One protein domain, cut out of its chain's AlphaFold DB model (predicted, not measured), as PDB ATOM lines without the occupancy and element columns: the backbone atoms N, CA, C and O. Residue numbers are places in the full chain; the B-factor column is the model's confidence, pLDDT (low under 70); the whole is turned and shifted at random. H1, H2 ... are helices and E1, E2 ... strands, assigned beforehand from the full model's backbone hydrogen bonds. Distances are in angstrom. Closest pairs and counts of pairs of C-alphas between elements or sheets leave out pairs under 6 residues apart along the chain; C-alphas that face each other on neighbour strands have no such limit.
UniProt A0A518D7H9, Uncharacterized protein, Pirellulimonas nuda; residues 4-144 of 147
ATOM      1  N   ILE A   4      -9.668   6.525  53.674       98.19
ATOM      2  CA  ILE A   4     -10.731   6.813  52.706       98.19
ATOM      3  C   ILE A   4     -11.398   5.483  52.367       98.19
ATOM      4  O   ILE A   4     -10.719   4.491  52.105       98.19
ATOM      5  N   THR A   5     -12.726   5.442  52.397       98.38
ATOM      6  CA  THR A   5     -13.498   4.262  51.989       98.38
ATOM      7  C   THR A   5     -14.435   4.644  50.861       98.38
ATOM      8  O   THR A   5     -15.284   5.506  51.044       98.38
ATOM      9  N   PHE A   6     -14.295   4.011  49.707       98.38
ATOM     10  CA  PHE A   6     -15.313   4.012  48.666       98.38
ATOM     11  C   PHE A   6     -16.141   2.738  48.800       98.38
ATOM     12  O   PHE A   6     -15.578   1.666  49.013       98.38
ATOM     13  N   PHE A   7     -17.458   2.836  48.656       97.69
ATOM     14  CA  PHE A   7     -18.318   1.662  48.589       97.69
ATOM     15  C   PHE A   7     -19.333   1.778  47.460       97.69
ATOM     16  O   PHE A   7     -19.796   2.873  47.126       97.69
ATOM     17  N   ARG A   8     -19.729   0.626  46.921       97.62
ATOM     18  CA  ARG A   8     -20.891   0.468  46.047       97.62
ATOM     19  C   ARG A   8     -21.604  -0.827  46.399       97.62
ATOM     20  O   ARG A   8     -20.971  -1.862  46.563       97.62
ATOM     21  N   GLN A   9     -22.923  -0.781  46.498       95.75
ATOM     22  CA  GLN A   9     -23.737  -1.939  46.842       95.75
ATOM     23  C   GLN A   9     -25.049  -1.926  46.070       95.75
ATOM     24  O   GLN A   9     -25.646  -0.863  45.861       95.75
ATOM     25  N   LYS A  10     -25.516  -3.118  45.707       93.88
ATOM     26  CA  LYS A  10     -26.848  -3.334  45.146       93.88
ATOM     27  C   LYS A  10     -27.732  -4.029  46.168       93.88
ATOM     28  O   LYS A  10     -27.278  -4.898  46.918       93.88
ATOM     29  N   ARG A  11     -28.997  -3.637  46.192       92.06
ATOM     30  CA  ARG A  11     -30.041  -4.217  47.034       92.06
ATOM     31  C   ARG A  11     -30.992  -5.080  46.212       92.06
ATOM     32  O   ARG A  11     -30.951  -5.068  44.984       92.06
ATOM     33  N   TYR A  12     -31.794  -5.879  46.906       88.50
ATOM     34  CA  TYR A  12     -32.753  -6.794  46.293       88.50
ATOM     35  C   TYR A  12     -33.879  -6.053  45.566       88.50
ATOM     36  O   TYR A  12     -34.343  -6.514  44.531       88.50
ATOM     37  N   ASP A  13     -34.220  -4.854  46.036       89.62
ATOM     38  CA  ASP A  13     -35.079  -3.902  45.331       89.62
ATOM     39  C   ASP A  13     -34.450  -3.297  44.060       89.62
ATOM     40  O   ASP A  13     -34.974  -2.344  43.504       89.62
ATOM     41  N   ASP A  14     -33.323  -3.829  43.581       89.50
ATOM     42  CA  ASP A  14     -32.497  -3.294  42.497       89.50
ATOM     43  C   ASP A  14     -31.903  -1.903  42.762       89.50
ATOM     44  O   ASP A  14     -31.192  -1.371  41.903       89.50
ATOM     45  N   SER A  15     -32.137  -1.300  43.930       92.62
ATOM     46  CA  SER A  15     -31.564   0.002  44.239       92.62
ATOM     47  C   SER A  15     -30.053  -0.093  44.434       92.62
ATOM     48  O   SER A  15     -29.509  -1.076  44.955       92.62
ATOM     49  N   ILE A  16     -29.351   0.955  44.006       94.81
ATOM     50  CA  ILE A  16     -27.893   1.043  44.097       94.81
ATOM     51  C   ILE A  16     -27.532   2.181  45.040       94.81
ATOM     52  O   ILE A  16     -28.019   3.306  44.908       94.81
ATOM     53  N   ARG A  17     -26.650   1.887  45.994       95.94
ATOM     54  CA  ARG A  17     -26.012   2.890  46.849       95.94
ATOM     55  C   ARG A  17     -24.529   2.915  46.568       95.94
ATOM     56  O   ARG A  17     -23.897   1.863  46.544       95.94
ATOM     57  N   ALA A  18     -23.981   4.109  46.435       97.69
ATOM     58  CA  ALA A  18     -22.546   4.328  46.448       97.69
ATOM     59  C   ALA A  18     -22.207   5.440  47.435       97.69
ATOM     60  O   ALA A  18     -23.069   6.245  47.799       97.69
ATOM     61  N   GLY A  19     -20.960   5.490  47.878       97.56
ATOM     62  CA  GLY A  19     -20.529   6.564  48.751       97.56
ATOM     63  C   GLY A  19     -19.042   6.588  49.027       97.56
ATOM     64  O   GLY A  19     -18.292   5.680  48.671       97.56
ATOM     65  N   LEU A  20     -18.647   7.676  49.676       97.94
ATOM     66  CA  LEU A  20     -17.297   7.945  50.136       97.94
ATOM     67  C   LEU A  20     -17.348   8.235  51.633       97.94
ATOM     68  O   LEU A  20     -18.160   9.040  52.101       97.94
ATOM     69  N   GLY A  21     -16.479   7.574  52.385       97.44
ATOM     70  CA  GLY A  21     -16.265   7.779  53.806       97.44
ATOM     71  C   GLY A  21     -14.850   8.250  54.123       97.44
ATOM     72  O   GLY A  21     -13.892   7.888  53.441       97.44
ATOM     73  N   LEU A  22     -14.739   9.044  55.187       96.94
ATOM     74  CA  LEU A  22     -13.489   9.476  55.805       96.94
ATOM     75  C   LEU A  22     -13.438   8.963  57.244       96.94
ATOM     76  O   LEU A  22     -14.232   9.372  58.096       96.94
ATOM     77  N   GLY A  23     -12.517   8.036  57.514       95.38
ATOM     78  CA  GLY A  23     -12.548   7.249  58.746       95.38
ATOM     79  C   GLY A  23     -13.855   6.458  58.851       95.38
ATOM     80  O   GLY A  23     -14.203   5.711  57.945       95.38
ATOM     81  N   GLU A  24     -14.592   6.645  59.945       91.81
ATOM     82  CA  GLU A  24     -15.880   5.974  60.194       91.81
ATOM     83  C   GLU A  24     -17.094   6.769  59.679       91.81
ATOM     84  O   GLU A  24     -18.237   6.338  59.822       91.81
ATOM     85  N   ARG A  25     -16.876   7.957  59.101       94.06
ATOM     86  CA  ARG A  25     -17.955   8.867  58.701       94.06
ATOM     87  C   ARG A  25     -18.190   8.785  57.201       94.06
ATOM     88  O   ARG A  25     -17.285   9.084  56.430       94.06
ATOM     89  N   SER A  26     -19.414   8.468  56.783       94.50
ATOM     90  CA  SER A  26     -19.845   8.697  55.398       94.50
ATOM     91  C   SER A  26     -19.996  10.202  55.158       94.50
ATOM     92  O   SER A  26     -20.608  10.899  55.968       94.50
ATOM     93  N   VAL A  27     -19.386  10.705  54.085       96.88
ATOM     94  CA  VAL A  27     -19.327  12.141  53.764       96.88
ATOM     95  C   VAL A  27     -19.960  12.474  52.419       96.88
ATOM     96  O   VAL A  27     -20.545  13.546  52.284       96.88
ATOM     97  N   LEU A  28     -19.900  11.550  51.455       97.06
ATOM     98  CA  LEU A  28     -20.588  11.659  50.174       97.06
ATOM     99  C   LEU A  28     -21.383  10.382  49.896       97.06
ATOM    100  O   LEU A  28     -20.949   9.291  50.274       97.06
ATOM    101  N   GLN A  29     -22.509  10.505  49.204       97.00
ATOM    102  CA  GLN A  29     -23.345   9.376  48.818       97.00
ATOM    103  C   GLN A  29     -24.103   9.641  47.518       97.00
ATOM    104  O   GLN A  29     -24.356  10.782  47.141       97.00
ATOM    105  N   SER A  30     -24.522   8.566  46.868       96.19
ATOM    106  CA  SER A  30     -25.569   8.593  45.858       96.19
ATOM    107  C   SER A  30     -26.514   7.417  46.081       96.19
ATOM    108  O   SER A  30     -26.133   6.357  46.593       96.19
ATOM    109  N   PHE A  31     -27.780   7.627  45.733       93.88
ATOM    110  CA  PHE A  31     -28.801   6.595  45.780       93.88
ATOM    111  C   PHE A  31     -29.589   6.618  44.482       93.88
ATOM    112  O   PHE A  31     -30.245   7.609  44.168       93.88
ATOM    113  N   VAL A  32     -29.523   5.513  43.749       92.25
ATOM    114  CA  VAL A  32     -30.348   5.290  42.568       92.25
ATOM    115  C   VAL A  32     -31.468   4.345  42.989       92.25
ATOM    116  O   VAL A  32     -31.206   3.150  43.166       92.25
ATOM    117  N   PRO A  33     -32.694   4.851  43.216       88.88
ATOM    118  CA  PRO A  33     -33.830   3.985  43.465       88.88
ATOM    119  C   PRO A  33     -34.126   3.185  42.197       88.88
ATOM    120  O   PRO A  33     -34.100   3.713  41.086       88.88
ATOM    121  N   SER A  34     -34.428   1.912  42.378       80.38
ATOM    122  CA  SER A  34     -34.963   1.048  41.336       80.38
ATOM    123  C   SER A  34     -36.035   0.176  41.981       80.38
ATOM    124  O   SER A  34     -36.110   0.105  43.204       80.38
ATOM    125  N   GLY A  35     -36.886  -0.429  41.158       66.06
ATOM    126  CA  GLY A  35     -37.822  -1.453  41.603       66.06
ATOM    127  C   GLY A  35     -39.118  -0.969  42.269       66.06
ATOM    128  O   GLY A  35     -39.270   0.164  42.720       66.06
ATOM    129  N   ASN A  36     -40.078  -1.896  42.300       66.44
ATOM    130  CA  ASN A  36     -41.299  -1.845  43.116       66.44
ATOM    131  C   ASN A  36     -41.225  -2.850  44.287       66.44
ATOM    132  O   ASN A  36     -42.224  -3.079  44.968       66.44
ATOM    133  N   GLU A  37     -40.077  -3.507  44.463       73.56
ATOM    134  CA  GLU A  37     -39.873  -4.555  45.460       73.56
ATOM    135  C   GLU A  37     -39.584  -3.912  46.828       73.56
ATOM    136  O   GLU A  37     -38.730  -3.033  46.922       73.56
ATOM    137  N   PRO A  38     -40.294  -4.301  47.898       73.19
ATOM    138  CA  PRO A  38     -40.132  -3.682  49.209       73.19
ATOM    139  C   PRO A  38     -38.935  -4.189  50.025       73.19
ATOM    140  O   PRO A  38     -38.697  -3.610  51.081       73.19
ATOM    141  N   ASP A  39     -38.224  -5.255  49.621       76.75
ATOM    142  CA  ASP A  39     -37.086  -5.808  50.382       76.75
ATOM    143  C   ASP A  39     -35.795  -4.995  50.134       76.75
ATOM    144  O   ASP A  39     -35.169  -5.126  49.079       76.75
ATOM    145  N   PRO A  40     -35.319  -4.193  51.111       79.44
ATOM    146  CA  PRO A  40     -34.120  -3.382  50.946       79.44
ATOM    147  C   PRO A  40     -32.840  -4.172  51.275       79.44
ATOM    148  O   PRO A  40     -31.794  -3.553  51.506       79.44
ATOM    149  N   ALA A  41     -32.896  -5.504  51.400       87.94
ATOM    150  CA  ALA A  41     -31.745  -6.333  51.743       87.94
ATOM    151  C   ALA A  41     -30.603  -6.191  50.728       87.94
ATOM    152  O   ALA A  41     -30.822  -5.968  49.541       87.94
ATOM    153  N   LEU A  42     -29.362  -6.334  51.201       89.81
ATOM    154  CA  LEU A  42     -28.179  -6.300  50.341       89.81
ATOM    155  C   LEU A  42     -28.088  -7.568  49.493       89.81
ATOM    156  O   LEU A  42     -28.266  -8.677  49.998       89.81
ATOM    157  N   LEU A  43     -27.771  -7.379  48.214       90.94
ATOM    158  CA  LEU A  43     -27.495  -8.452  47.268       90.94
ATOM    159  C   LEU A  43     -25.985  -8.670  47.139       90.94
ATOM    160  O   LEU A  43     -25.503  -9.787  47.316       90.94
ATOM    161  N   TRP A  44     -25.243  -7.589  46.901       93.44
ATOM    162  CA  TRP A  44     -23.783  -7.582  46.870       93.44
ATOM    163  C   TRP A  44     -23.225  -6.227  47.287       93.44
ATOM    164  O   TRP A  44     -23.925  -5.210  47.239       93.44
ATOM    165  N   TYR A  45     -21.948  -6.216  47.658       95.06
ATOM    166  CA  TYR A  45     -21.203  -4.988  47.903       95.06
ATOM    167  C   TYR A  45     -19.751  -5.086  47.427       95.06
ATOM    168  O   TYR A  45     -19.173  -6.171  47.328       95.06
ATOM    169  N   VAL A  46     -19.190  -3.916  47.137       96.88
ATOM    170  CA  VAL A  46     -17.792  -3.648  46.819       96.88
ATOM    171  C   VAL A  46     -17.336  -2.535  47.750       96.88
ATOM    172  O   VAL A  46     -17.823  -1.411  47.638       96.88
ATOM    173  N   ASP A  47     -16.384  -2.840  48.622       97.31
ATOM    174  CA  ASP A  47     -15.779  -1.900  49.558       97.31
ATOM    175  C   ASP A  47     -14.291  -1.759  49.254       97.31
ATOM    176  O   ASP A  47     -13.522  -2.718  49.326       97.31
ATOM    177  N   LEU A  48     -13.877  -0.540  48.947       97.88
ATOM    178  CA  LEU A  48     -12.500  -0.166  48.696       97.88
ATOM    179  C   LEU A  48     -12.029   0.755  49.817       97.88
ATOM    180  O   LEU A  48     -12.389   1.929  49.874       97.88
ATOM    181  N   ARG A  49     -11.191   0.225  50.699       98.12
ATOM    182  CA  ARG A  49     -10.581   0.970  51.797       98.12
ATOM    183  C   ARG A  49      -9.128   1.264  51.465       98.12
ATOM    184  O   ARG A  49      -8.374   0.335  51.208       98.12
ATOM    185  N   VAL A  50      -8.725   2.525  51.530       97.75
ATOM    186  CA  VAL A  50      -7.319   2.935  51.443       97.75
ATOM    187  C   VAL A  50      -6.908   3.645  52.723       97.75
ATOM    188  O   VAL A  50      -7.678   4.423  53.292       97.75
ATOM    189  N   GLU A  51      -5.703   3.366  53.201       97.75
ATOM    190  CA  GLU A  51      -5.180   3.918  54.444       97.75
ATOM    191  C   GLU A  51      -3.699   4.290  54.315       97.75
ATOM    192  O   GLU A  51      -2.924   3.607  53.654       97.75
ATOM    193  N   GLY A  52      -3.301   5.417  54.908       96.62
ATOM    194  CA  GLY A  52      -1.931   5.919  54.798       96.62
ATOM    195  C   GLY A  52      -1.767   7.314  55.390       96.62
ATOM    196  O   GLY A  52      -2.730   8.074  55.487       96.62
ATOM    197  N   SER A  53      -0.552   7.674  55.811       93.56
ATOM    198  CA  SER A  53      -0.266   8.967  56.462       93.56
ATOM    199  C   SER A  53      -0.440  10.179  55.544       93.56
ATOM    200  O   SER A  53      -0.664  11.276  56.043       93.56
ATOM    201  N   HIS A  54      -0.341   9.977  54.230       92.38
ATOM    202  CA  HIS A  54      -0.413  11.031  53.214       92.38
ATOM    203  C   HIS A  54      -1.810  11.206  52.602       92.38
ATOM    204  O   HIS A  54      -1.986  12.025  51.703       92.38
ATOM    205  N   LEU A  55      -2.810  10.451  53.070       96.25
ATOM    206  CA  LEU A  55      -4.167  10.566  52.548       96.25
ATOM    207  C   LEU A  55      -4.840  11.869  53.010       96.25
ATOM    208  O   LEU A  55      -4.707  12.253  54.178       96.25
ATOM    209  N   PRO A  56      -5.602  12.536  52.127       96.44
ATOM    210  CA  PRO A  56      -6.340  13.739  52.486       96.44
ATOM    211  C   PRO A  56      -7.427  13.455  53.529       96.44
ATOM    212  O   PRO A  56      -8.082  12.414  53.518       96.44
ATOM    213  N   THR A  57      -7.654  14.432  54.405       95.81
ATOM    214  CA  THR A  57      -8.691  14.390  55.450       95.81
ATOM    215  C   THR A  57      -9.916  15.239  55.121       95.81
ATOM    216  O   THR A  57     -10.889  15.210  55.866       95.81
ATOM    217  N   GLU A  58      -9.871  15.995  54.025       96.94
ATOM    218  CA  GLU A  58     -10.963  16.851  53.561       96.94
ATOM    219  C   GLU A  58     -11.751  16.163  52.445       96.94
ATOM    220  O   GLU A  58     -11.162  15.548  51.555       96.94
ATOM    221  N   VAL A  59     -13.080  16.310  52.459       96.56
ATOM    222  CA  VAL A  59     -14.013  15.572  51.583       96.56
ATOM    223  C   VAL A  59     -13.664  15.707  50.100       96.56
ATOM    224  O   VAL A  59     -13.446  14.709  49.416       96.56
ATOM    225  N   GLU A  60     -13.544  16.938  49.602       97.50
ATOM    226  CA  GLU A  60     -13.257  17.178  48.182       97.50
ATOM    227  C   GLU A  60     -11.817  16.817  47.797       97.50
ATOM    228  O   GLU A  60     -11.552  16.439  46.657       97.50
ATOM    229  N   ALA A  61     -10.875  16.883  48.740       97.50
ATOM    230  CA  ALA A  61      -9.515  16.414  48.498       97.50
ATOM    231  C   ALA A  61      -9.468  14.881  48.394       97.50
ATOM    232  O   ALA A  61      -8.776  14.359  47.526       97.50
ATOM    233  N   ALA A  62     -10.244  14.166  49.209       97.44
ATOM    234  CA  ALA A  62     -10.375  12.715  49.136       97.44
ATOM    235  C   ALA A  62     -11.071  12.238  47.860       97.44
ATOM    236  O   ALA A  62     -10.604  11.286  47.238       97.44
ATOM    237  N   ARG A  63     -12.128  12.937  47.423       98.00
ATOM    238  CA  ARG A  63     -12.758  12.693  46.118       98.00
ATOM    239  C   ARG A  63     -11.734  12.814  44.986       98.00
ATOM    240  O   ARG A  63     -11.582  11.880  44.204       98.00
ATOM    241  N   ARG A  64     -11.002  13.937  44.926       97.94
ATOM    242  CA  ARG A  64      -9.959  14.156  43.908       97.94
ATOM    243  C   ARG A  64      -8.873  13.090  43.959       97.94
ATOM    244  O   ARG A  64      -8.512  12.565  42.916       97.94
ATOM    245  N   TRP A  65      -8.415  12.729  45.155       97.44
ATOM    246  CA  TRP A  65      -7.389  11.705  45.325       97.44
ATOM    247  C   TRP A  65      -7.820  10.357  44.727       97.44
ATOM    248  O   TRP A  65      -7.037   9.740  44.010       97.44
ATOM    249  N   LEU A  66      -9.069   9.918  44.943       97.06
ATOM    250  CA  LEU A  66      -9.569   8.676  44.336       97.06
ATOM    251  C   LEU A  66      -9.628   8.755  42.804       97.06
ATOM    252  O   LEU A  66      -9.275   7.783  42.142       97.06
ATOM    253  N   VAL A  67     -10.037   9.900  42.244       97.56
ATOM    254  CA  VAL A  67     -10.064  10.126  40.785       97.56
ATOM    255  C   VAL A  67      -8.647  10.135  40.197       97.56
ATOM    256  O   VAL A  67      -8.402   9.546  39.148       97.56
ATOM    257  N   GLU A  68      -7.682  10.750  40.882       96.75
ATOM    258  CA  GLU A  68      -6.272  10.771  40.467       96.75
ATOM    259  C   GLU A  68      -5.645   9.366  40.459       96.75
ATOM    260  O   GLU A  68      -4.795   9.074  39.618       96.75
ATOM    261  N   HIS A  69      -6.099   8.478  41.349       96.19
ATOM    262  CA  HIS A  69      -5.602   7.103  41.472       96.19
ATOM    263  C   HIS A  69      -6.503   6.065  40.787       96.19
ATOM    264  O   HIS A  69      -6.252   4.861  40.908       96.19
ATOM    265  N   GLU A  70      -7.524   6.494  40.037       95.75
ATOM    266  CA  GLU A  70      -8.557   5.606  39.496       95.75
ATOM    267  C   GLU A  70      -7.966   4.455  38.681       95.75
ATOM    268  O   GLU A  70      -8.409   3.327  38.818       95.75
ATOM    269  N   GLN A  71      -6.921   4.702  37.883       96.19
ATOM    270  CA  GLN A  71      -6.378   3.688  36.985       96.19
ATOM    271  C   GLN A  71      -5.791   2.510  37.757       96.19
ATOM    272  O   GLN A  71      -5.859   1.375  37.289       96.19
ATOM    273  N   GLN A  72      -5.203   2.770  38.926       95.88
ATOM    274  CA  GLN A  72      -4.700   1.708  39.783       95.88
ATOM    275  C   GLN A  72      -5.866   0.980  40.455       95.88
ATOM    276  O   GLN A  72      -5.933  -0.241  40.381       95.88
ATOM    277  N   LEU A  73      -6.836   1.712  41.006       96.62
ATOM    278  CA  LEU A  73      -8.024   1.132  41.644       96.62
ATOM    279  C   LEU A  73      -8.860   0.277  40.672       96.62
ATOM    280  O   LEU A  73      -9.331  -0.800  41.032       96.62
ATOM    281  N   MET A  74      -8.983   0.712  39.416       97.00
ATOM    282  CA  MET A  74      -9.623  -0.023  38.324       97.00
ATOM    283  C   MET A  74      -8.926  -1.351  38.038       97.00
ATOM    284  O   MET A  74      -9.606  -2.348  37.810       97.00
ATOM    285  N   ARG A  75      -7.586  -1.390  38.058       96.38
ATOM    286  CA  ARG A  75      -6.833  -2.647  37.898       96.38
ATOM    287  C   ARG A  75      -7.102  -3.589  39.063       96.38
ATOM    288  O   ARG A  75      -7.352  -4.767  38.837       96.38
ATOM    289  N   GLU A  76      -7.128  -3.065  40.286       96.25
ATOM    290  CA  GLU A  76      -7.405  -3.873  41.476       96.25
ATOM    291  C   GLU A  76      -8.813  -4.494  41.439       96.25
ATOM    292  O   GLU A  76      -8.974  -5.671  41.772       96.25
ATOM    293  N   LEU A  77      -9.809  -3.731  40.968       96.25
ATOM    294  CA  LEU A  77     -11.179  -4.200  40.726       96.25
ATOM    295  C   LEU A  77     -11.253  -5.210  39.571       96.25
ATOM    296  O   LEU A  77     -11.908  -6.239  39.710       96.25
ATOM    297  N   ALA A  78     -10.571  -4.958  38.452       95.44
ATOM    298  CA  ALA A  78     -10.566  -5.856  37.295       95.44
ATOM    299  C   ALA A  78      -9.944  -7.221  37.625       95.44
ATOM    300  O   ALA A  78     -10.498  -8.264  37.283       95.44
ATOM    301  N   ASP A  79      -8.829  -7.221  38.348       92.94
ATOM    302  CA  ASP A  79      -8.204  -8.434  38.864       92.94
ATOM    303  C   ASP A  79      -9.145  -9.198  39.809       92.94
ATOM    304  O   ASP A  79      -9.250 -10.420  39.717       92.94
ATOM    305  N   ALA A  80      -9.844  -8.499  40.714       92.06
ATOM    306  CA  ALA A  80     -10.817  -9.128  41.608       92.06
ATOM    307  C   ALA A  80     -11.990  -9.738  40.827       92.06
ATOM    308  O   ALA A  80     -12.365 -10.881  41.083       92.06
ATOM    309  N   ALA A  81     -12.520  -9.027  39.829       92.31
ATOM    310  CA  ALA A  81     -13.556  -9.544  38.940       92.31
ATOM    311  C   ALA A  81     -13.092 -10.807  38.196       92.31
ATOM    312  O   ALA A  81     -13.825 -11.795  38.143       92.31
ATOM    313  N   MET A  82     -11.862 -10.808  37.674       90.62
ATOM    314  CA  MET A  82     -11.275 -11.972  37.006       90.62
ATOM    315  C   MET A  82     -11.156 -13.162  37.960       90.62
ATOM    316  O   MET A  82     -11.522 -14.270  37.582       90.62
ATOM    317  N   LYS A  83     -10.680 -12.956  39.194       86.69
ATOM    318  CA  LYS A  83     -10.548 -14.035  40.185       86.69
ATOM    319  C   LYS A  83     -11.887 -14.625  40.616       86.69
ATOM    320  O   LYS A  83     -11.975 -15.839  40.788       86.69
ATOM    321  N   LEU A  84     -12.912 -13.780  40.745       85.19
ATOM    322  CA  LEU A  84     -14.288 -14.215  40.983       85.19
ATOM    323  C   LEU A  84     -14.802 -15.077  39.825       85.19
ATOM    324  O   LEU A  84     -15.394 -16.115  40.072       85.19
ATOM    325  N   GLN A  85     -14.512 -14.705  38.575       83.56
ATOM    326  CA  GLN A  85     -14.970 -15.441  37.390       83.56
ATOM    327  C   GLN A  85     -14.402 -16.869  37.286       83.56
ATOM    328  O   GLN A  85     -15.040 -17.751  36.717       83.56
ATOM    329  N   ILE A  86     -13.184 -17.089  37.782       80.19
ATOM    330  CA  ILE A  86     -12.477 -18.379  37.705       80.19
ATOM    331  C   ILE A  86     -12.565 -19.190  39.007       80.19
ATOM    332  O   ILE A  86     -11.879 -20.206  39.129       80.19
ATOM    333  N   GLY A  87     -13.364 -18.737  39.981       72.69
ATOM    334  CA  GLY A  87     -13.587 -19.418  41.260       72.69
ATOM    335  C   GLY A  87     -12.345 -19.543  42.156       72.69
ATOM    336  O   GLY A  87     -12.328 -20.371  43.065       72.69
ATOM    337  N   LEU A  88     -11.278 -18.765  41.913       58.50
ATOM    338  CA  LEU A  88      -9.972 -18.976  42.562       58.50
ATOM    339  C   LEU A  88      -9.870 -18.442  44.003       58.50
ATOM    340  O   LEU A  88      -8.961 -18.857  44.717       58.50
ATOM    341  N   ASP A  89     -10.783 -17.570  44.440       55.06
ATOM    342  CA  ASP A  89     -10.744 -16.941  45.776       55.06
ATOM    343  C   ASP A  89     -11.870 -17.434  46.718       55.06
ATOM    344  O   ASP A  89     -12.174 -16.790  47.724       55.06
ATOM    345  N   GLN A  90     -12.479 -18.595  46.448       52.16
ATOM    346  CA  GLN A  90     -13.511 -19.157  47.324       52.16
ATOM    347  C   GLN A  90     -12.943 -20.079  48.405       52.16
ATOM    348  O   GLN A  90     -12.840 -21.294  48.243       52.16
ATOM    349  N   VAL A  91     -12.653 -19.492  49.565       45.31
ATOM    350  CA  VAL A  91     -12.825 -20.206  50.833       45.31
ATOM    351  C   VAL A  91     -14.286 -20.008  51.231       45.31
ATOM    352  O   VAL A  91     -14.689 -18.896  51.560       45.31
ATOM    353  N   GLU A  92     -15.071 -21.074  51.091       53.72
ATOM    354  CA  GLU A  92     -16.432 -21.292  51.603       53.72
ATOM    355  C   GLU A  92     -17.073 -20.087  52.335       53.72
ATOM    356  O   GLU A  92     -16.708 -19.749  53.461       53.72
ATOM    357  N   SER A  93     -18.107 -19.484  51.730       60.75
ATOM    358  CA  SER A  93     -19.069 -18.538  52.343       60.75
ATOM    359  C   SER A  93     -18.585 -17.142  52.791       60.75
ATOM    360  O   SER A  93     -19.383 -16.383  53.343       60.75
ATOM    361  N   GLY A  94     -17.323 -16.768  52.553       72.50
ATOM    362  CA  GLY A  94     -16.761 -15.479  52.984       72.50
ATOM    363  C   GLY A  94     -16.670 -14.396  51.895       72.50
ATOM    364  O   GLY A  94     -16.742 -14.694  50.703       72.50
ATOM    365  N   PRO A  95     -16.472 -13.119  52.278       83.62
ATOM    366  CA  PRO A  95     -16.125 -12.070  51.327       83.62
ATOM    367  C   PRO A  95     -14.744 -12.326  50.701       83.62
ATOM    368  O   PRO A  95     -13.798 -12.715  51.388       83.62
ATOM    369  N   CYS A  96     -14.601 -12.026  49.413       86.75
ATOM    370  CA  CYS A  96     -13.309 -11.939  48.743       86.75
ATOM    371  C   CYS A  96     -12.580 -10.683  49.240       86.75
ATOM    372  O   CYS A  96     -13.015  -9.564  48.966       86.75
ATOM    373  N   VAL A  97     -11.474 -10.861  49.968       91.69
ATOM    374  CA  VAL A  97     -10.660  -9.762  50.513       91.69
ATOM    375  C   VAL A  97      -9.284  -9.766  49.862       91.69
ATOM    376  O   VAL A  97      -8.512 -10.710  50.023       91.69
ATOM    377  N   ARG A  98      -8.934  -8.669  49.192       92.31
ATOM    378  CA  ARG A  98      -7.620  -8.458  48.587       92.31
ATOM    379  C   ARG A  98      -6.935  -7.255  49.213       92.31
ATOM    380  O   ARG A  98      -7.523  -6.185  49.302       92.31
ATOM    381  N   ARG A  99      -5.670  -7.425  49.592       96.00
ATOM    382  CA  ARG A  99      -4.785  -6.320  49.977       96.00
ATOM    383  C   ARG A  99      -3.835  -5.992  48.835       96.00
ATOM    384  O   ARG A  99      -3.406  -6.899  48.123       96.00
ATOM    385  N   PHE A 100      -3.519  -4.719  48.683       95.62
ATOM    386  CA  PHE A 100      -2.597  -4.219  47.674       95.62
ATOM    387  C   PHE A 100      -1.915  -2.950  48.176       95.62
ATOM    388  O   PHE A 100      -2.429  -2.273  49.064       95.62
ATOM    389  N   ASP A 101      -0.765  -2.628  47.600       95.25
ATOM    390  CA  ASP A 101      -0.022  -1.420  47.934       95.25
ATOM    391  C   ASP A 101      -0.223  -0.357  46.850       95.25
ATOM    392  O   ASP A 101      -0.243  -0.639  45.648       95.25
ATOM    393  N   LEU A 102      -0.373   0.882  47.296       92.38
ATOM    394  CA  LEU A 102      -0.405   2.089  46.484       92.38
ATOM    395  C   LEU A 102       0.912   2.855  46.686       92.38
ATOM    396  O   LEU A 102       1.794   2.454  47.448       92.38
ATOM    397  N   GLN A 103       1.080   3.958  45.962       87.50
ATOM    398  CA  GLN A 103       2.259   4.810  46.118       87.50
ATOM    399  C   GLN A 103       2.287   5.496  47.498       87.50
ATOM    400  O   GLN A 103       1.298   5.519  48.230       87.50
ATOM    401  N   ASP A 104       3.453   6.034  47.870       88.06
ATOM    402  CA  ASP A 104       3.656   6.871  49.065       88.06
ATOM    403  C   ASP A 104       3.254   6.241  50.409       88.06
ATOM    404  O   ASP A 104       2.875   6.932  51.361       88.06
ATOM    405  N   GLY A 105       3.374   4.913  50.505       89.50
ATOM    406  CA  GLY A 105       3.072   4.162  51.724       89.50
ATOM    407  C   GLY A 105       1.578   4.081  52.038       89.50
ATOM    408  O   GLY A 105       1.214   3.867  53.194       89.50
ATOM    409  N   VAL A 106       0.720   4.283  51.035       96.00
ATOM    410  CA  VAL A 106      -0.714   4.008  51.128       96.00
ATOM    411  C   VAL A 106      -0.943   2.524  50.850       96.00
ATOM    412  O   VAL A 106      -0.428   1.984  49.877       96.00
ATOM    413  N   SER A 107      -1.731   1.860  51.685       97.31
ATOM    414  CA  SER A 107      -2.192   0.493  51.447       97.31
ATOM    415  C   SER A 107      -3.684   0.488  51.139       97.31
ATOM    416  O   SER A 107      -4.440   1.368  51.557       97.31
ATOM    417  N   GLY A 108      -4.112  -0.500  50.366       97.50
ATOM    418  CA  GLY A 108      -5.490  -0.702  49.964       97.50
ATOM    419  C   GLY A 108      -6.005  -2.074  50.368       97.50
ATOM    420  O   GLY A 108      -5.277  -3.067  50.403       97.50
ATOM    421  N   THR A 109      -7.289  -2.135  50.692       98.06
ATOM    422  CA  THR A 109      -8.049  -3.363  50.894       98.06
ATOM    423  C   THR A 109      -9.330  -3.277  50.080       98.06
ATOM    424  O   THR A 109     -10.153  -2.394  50.305       98.06
ATOM    425  N   LEU A 110      -9.499  -4.205  49.146       97.19
ATOM    426  CA  LEU A 110     -10.723  -4.408  48.388       97.19
ATOM    427  C   LEU A 110     -11.472  -5.597  48.988       97.19
ATOM    428  O   LEU A 110     -10.923  -6.691  49.080       97.19
ATOM    429  N   THR A 111     -12.714  -5.377  49.396       95.38
ATOM    430  CA  THR A 111     -13.619  -6.409  49.900       95.38
ATOM    431  C   THR A 111     -14.823  -6.492  48.980       95.38
ATOM    432  O   THR A 111     -15.476  -5.487  48.723       95.38
ATOM    433  N   VAL A 112     -15.128  -7.687  48.494       93.50
ATOM    434  CA  VAL A 112     -16.291  -7.945  47.644       93.50
ATOM    435  C   VAL A 112     -17.053  -9.132  48.202       93.50
ATOM    436  O   VAL A 112     -16.450 -10.137  48.571       93.50
ATOM    437  N   SER A 113     -18.379  -9.054  48.244       90.56
ATOM    438  CA  SER A 113     -19.195 -10.197  48.651       90.56
ATOM    439  C   SER A 113     -20.553 -10.202  47.969       90.56
ATOM    440  O   SER A 113     -21.197  -9.158  47.848       90.56
ATOM    441  N   GLY A 114     -21.000 -11.397  47.585       89.44
ATOM    442  CA  GLY A 114     -22.411 -11.702  47.372       89.44
ATOM    443  C   GLY A 114     -23.021 -12.166  48.696       89.44
ATOM    444  O   GLY A 114     -22.521 -13.101  49.313       89.44
ATOM    445  N   ILE A 115     -24.081 -11.499  49.153       84.12
ATOM    446  CA  ILE A 115     -24.729 -11.790  50.447       84.12
ATOM    447  C   ILE A 115     -25.759 -12.921  50.328       84.12
ATOM    448  O   ILE A 115     -26.032 -13.639  51.288       84.12
ATOM    449  N   ARG A 116     -26.362 -13.071  49.148       72.94
ATOM    450  CA  ARG A 116     -27.279 -14.169  48.811       72.94
ATOM    451  C   ARG A 116     -26.688 -14.974  47.656       72.94
ATOM    452  O   ARG A 116     -25.599 -14.639  47.211       72.94
ATOM    453  N   ALA A 117     -27.388 -16.022  47.211       69.38
ATOM    454  CA  ALA A 117     -27.006 -16.917  46.109       69.38
ATOM    455  C   ALA A 117     -26.917 -16.195  44.744       69.38
ATOM    456  O   ALA A 117     -27.643 -16.515  43.810       69.38
ATOM    457  N   LEU A 118     -26.071 -15.173  44.680       75.81
ATOM    458  CA  LEU A 118     -25.645 -14.483  43.487       75.81
ATOM    459  C   LEU A 118     -24.606 -15.373  42.817       75.81
ATOM    460  O   LEU A 118     -23.694 -15.866  43.488       75.81
ATOM    461  N   ASP A 119     -24.759 -15.585  41.518       80.12
ATOM    462  CA  ASP A 119     -23.781 -16.353  40.764       80.12
ATOM    463  C   ASP A 119     -22.436 -15.602  40.710       80.12
ATOM    464  O   ASP A 119     -22.374 -14.368  40.724       80.12
ATOM    465  N   GLU A 120     -21.332 -16.344  40.653       80.25
ATOM    466  CA  GLU A 120     -19.980 -15.780  40.590       80.25
ATOM    467  C   GLU A 120     -19.782 -14.870  39.374       80.25
ATOM    468  O   GLU A 120     -19.111 -13.838  39.468       80.25
ATOM    469  N   GLY A 121     -20.399 -15.214  38.243       84.88
ATOM    470  CA  GLY A 121     -20.400 -14.409  37.032       84.88
ATOM    471  C   GLY A 121     -21.154 -13.094  37.210       84.88
ATOM    472  O   GLY A 121     -20.697 -12.061  36.721       84.88
ATOM    473  N   GLU A 122     -22.257 -13.094  37.958       88.06
ATOM    474  CA  GLU A 122     -23.010 -11.875  38.277       88.06
ATOM    475  C   GLU A 122     -22.218 -10.956  39.216       88.06
ATOM    476  O   GLU A 122     -22.150  -9.746  38.983       88.06
ATOM    477  N   LEU A 123     -21.564 -11.515  40.243       90.69
ATOM    478  CA  LEU A 123     -20.699 -10.737  41.135       90.69
ATOM    479  C   LEU A 123     -19.485 -10.178  40.386       90.69
ATOM    480  O   LEU A 123     -19.157  -9.001  40.525       90.69
ATOM    481  N   SER A 124     -18.840 -11.003  39.559       92.25
ATOM    482  CA  SER A 124     -17.721 -10.598  38.705       92.25
ATOM    483  C   SER A 124     -18.118  -9.452  37.770       92.25
ATOM    484  O   SER A 124     -17.419  -8.435  37.706       92.25
ATOM    485  N   ALA A 125     -19.275  -9.558  37.108       93.12
ATOM    486  CA  ALA A 125     -19.803  -8.504  36.250       93.12
ATOM    487  C   ALA A 125     -20.037  -7.201  37.029       93.12
ATOM    488  O   ALA A 125     -19.617  -6.140  36.569       93.12
ATOM    489  N   ALA A 126     -20.619  -7.272  38.231       93.62
ATOM    490  CA  ALA A 126     -20.853  -6.103  39.078       93.62
ATOM    491  C   ALA A 126     -19.552  -5.408  39.524       93.62
ATOM    492  O   ALA A 126     -19.461  -4.174  39.524       93.62
ATOM    493  N   VAL A 127     -18.517  -6.177  39.880       95.50
ATOM    494  CA  VAL A 127     -17.193  -5.631  40.228       95.50
ATOM    495  C   VAL A 127     -16.542  -4.982  39.010       95.50
ATOM    496  O   VAL A 127     -16.029  -3.866  39.111       95.50
ATOM    497  N   SER A 128     -16.601  -5.645  37.851       96.50
ATOM    498  CA  SER A 128     -16.061  -5.132  36.589       96.50
ATOM    499  C   SER A 128     -16.733  -3.819  36.182       96.50
ATOM    500  O   SER A 128     -16.052  -2.833  35.904       96.50
ATOM    501  N   GLU A 129     -18.066  -3.760  36.246       96.81
ATOM    502  CA  GLU A 129     -18.852  -2.552  35.982       96.81
ATOM    503  C   GLU A 129     -18.490  -1.418  36.957       96.81
ATOM    504  O   GLU A 129     -18.364  -0.260  36.563       96.81
ATOM    505  N   THR A 130     -18.280  -1.746  38.237       97.00
ATOM    506  CA  THR A 130     -17.850  -0.770  39.250       97.00
ATOM    507  C   THR A 130     -16.474  -0.197  38.935       97.00
ATOM    508  O   THR A 130     -16.278   1.004  39.091       97.00
ATOM    509  N   GLY A 131     -15.542  -1.022  38.453       97.06
ATOM    510  CA  GLY A 131     -14.247  -0.556  37.963       97.06
ATOM    511  C   GLY A 131     -14.384   0.343  36.735       97.06
ATOM    512  O   GLY A 131     -13.851   1.446  36.728       97.06
ATOM    513  N   GLN A 132     -15.129  -0.086  35.715       97.56
ATOM    514  CA  GLN A 132     -15.285   0.658  34.457       97.56
ATOM    515  C   GLN A 132     -15.899   2.050  34.649       97.56
ATOM    516  O   GLN A 132     -15.496   2.986  33.965       97.56
ATOM    517  N   ASN A 133     -16.816   2.189  35.611       97.50
ATOM    518  CA  ASN A 133     -17.532   3.437  35.878       97.50
ATOM    519  C   ASN A 133     -17.024   4.175  37.129       97.50
ATOM    520  O   ASN A 133     -17.681   5.105  37.600       97.50
ATOM    521  N   LEU A 134     -15.882   3.772  37.701       97.75
ATOM    522  CA  LEU A 134     -15.417   4.249  39.009       97.75
ATOM    523  C   LEU A 134     -15.370   5.783  39.096       97.75
ATOM    524  O   LEU A 134     -15.887   6.358  40.055       97.75
ATOM    525  N   ARG A 135     -14.802   6.437  38.075       98.06
ATOM    526  CA  ARG A 135     -14.720   7.902  37.980       98.06
ATOM    527  C   ARG A 135     -16.089   8.558  38.068       98.06
ATOM    528  O   ARG A 135     -16.319   9.392  38.937       98.06
ATOM    529  N   GLU A 136     -16.987   8.160  37.172       97.75
ATOM    530  CA  GLU A 136     -18.326   8.736  37.043       97.75
ATOM    531  C   GLU A 136     -19.121   8.550  38.340       97.75
ATOM    532  O   GLU A 136     -19.816   9.459  38.800       97.75
ATOM    533  N   ILE A 137     -18.960   7.393  38.992       97.75
ATOM    534  CA  ILE A 137     -19.583   7.123  40.287       97.75
ATOM    535  C   ILE A 137     -19.041   8.090  41.344       97.75
ATOM    536  O   ILE A 137     -19.839   8.728  42.018       97.75
ATOM    537  N   ILE A 138     -17.719   8.233  41.485       97.81
ATOM    538  CA  ILE A 138     -17.101   9.126  42.483       97.81
ATOM    539  C   ILE A 138     -17.473  10.598  42.238       97.81
ATOM    540  O   ILE A 138     -17.760  11.340  43.182       97.81
ATOM    541  N   GLU A 139     -17.470  11.040  40.983       97.31
ATOM    542  CA  GLU A 139     -17.802  12.416  40.605       97.31
ATOM    543  C   GLU A 139     -19.289  12.733  40.825       97.31
ATOM    544  O   GLU A 139     -19.612  13.857  41.203       97.31
ATOM    545  N   SER A 140     -20.182  11.746  40.697       96.88
ATOM    546  CA  SER A 140     -21.625  11.914  40.937       96.88
ATOM    547  C   SER A 140     -22.049  11.866  42.411       96.88
ATOM    548  O   SER A 140     -23.217  12.107  42.710       96.88
ATOM    549  N   LEU A 141     -21.141  11.566  43.351       97.38
ATOM    550  CA  LEU A 141     -21.490  11.531  44.775       97.38
ATOM    551  C   LEU A 141     -21.798  12.934  45.318       97.38
ATOM    552  O   LEU A 141     -21.032  13.884  45.117       97.38
ATOM    553  N   GLU A 142     -22.864  13.044  46.102       96.81
ATOM    554  CA  GLU A 142     -23.321  14.294  46.712       96.81
ATOM    555  C   GLU A 142     -23.061  14.305  48.225       96.81
ATOM    556  O   GLU A 142     -23.016  13.241  48.847       96.81
ATOM    557  N   PRO A 143     -22.891  15.482  48.858       95.81
ATOM    558  CA  PRO A 143     -22.751  15.579  50.307       95.81
ATOM    559  C   PRO A 143     -23.904  14.916  51.063       95.81
ATOM    560  O   PRO A 143     -25.077  15.125  50.752       95.81
ATOM    561  N   VAL A 144     -23.574  14.159  52.110       90.38
ATOM    562  CA  VAL A 144     -24.588  13.635  53.030       90.38
ATOM    563  C   VAL A 144     -25.211  14.818  53.777       90.38
ATOM    564  O   VAL A 144     -24.549  15.469  54.587       90.38
TER     565      VAL A 144
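Overview. This is residues 4 to 144 of the 147 residues of an uncharacterized protein of Pirellulimonas nuda (UniProt A0A518D7H9). What does the model look like? One twisted sheet of six strands has four helices over one face, and no named helix covers the other. The long H2 and H3 lie side by side, running opposite ways, over E1, E4, E6 and E5, while the shorter H1 and H4 cross the strands towards E3. What is printed? The 141 residues hold E1 E2 E3 E4 H1 H2 E5 E6 H3 H4 in that order, a mixed class of four named helices and six named strands; the sheet runs E3 E2 E1 E4 E6 E5, all antiparallel. The whole is compact, with a radius of gyration of the C-alphas of 14.8 A and spans of 39 by 35 by 24 A.

Along the chain. Where are the first strands? E1, residues 4 to 11, begins at C-alpha 4 (-10.731, 6.813, 52.706) and is 23.0 A long. E2 is residues 16 to 22, E3 residues 25 to 32, bending by 61 degrees at residue 28, and E4 residues 42 to 51, 25.5 A. What follows? H1 is residues 59 to 68, H2 residues 70 to 85, 22.1 A, E5 residues 96 to 101 and E6 residues 107 to 114, 24.0 A. H3 is residues 120 to 132, 18.2 A, and H4, residues 134 to 139, ends at C-alpha 139 (-17.802, 12.416, 40.605).

Arrangement. How is the sheet joined? E1 E2 E3 is a meander of hairpins, each strand the antiparallel neighbour of the one before (N 7 and O 19, 3.0 A; N 18 and O 30, 3.1 A). E4 beside E1 makes it a Greek key, the fourth strand pairing with the first, with N 6 and O 48 at 2.8 A. E6 pairs with E4, N 47 and O 111 at 2.8 A, and with E5 in a hairpin, N 98 and O 110 at 2.8 A. How do the helices sit? They make two layers with the sheet, on the same face, at heights of 9.4 to 9.7 A over it. H2 and H3 touch at a shallow tilt of 10 degrees, opposite ways, closest at the C-alphas of Ala 81 and Ser 124, 4.3 A. H1 touches H4 at a shallow tilt of 31 degrees, opposite ways, the closest C-alphas being Val 67 and Arg 135, 5.9 A. What of the backbones and crossover? In H1, H2, H3 and H4 every O i to N i+4 pair is within hydrogen-bond range. E4, H1 H2, E5 form a split strand-helix-strand unit, two strands running the same way with E6 between them, and its crossover is left-handed.

Size, cuts and confidence. How far does it reach? The two C-alphas farthest apart, Asn 36 and Asp 104, are 46.2 A apart. Is it unbroken and sure? The printed part has no cut and no long link. Its mean pLDDT is 90.7, with residues 35 to 36, 88 to 93 and 117 under 70.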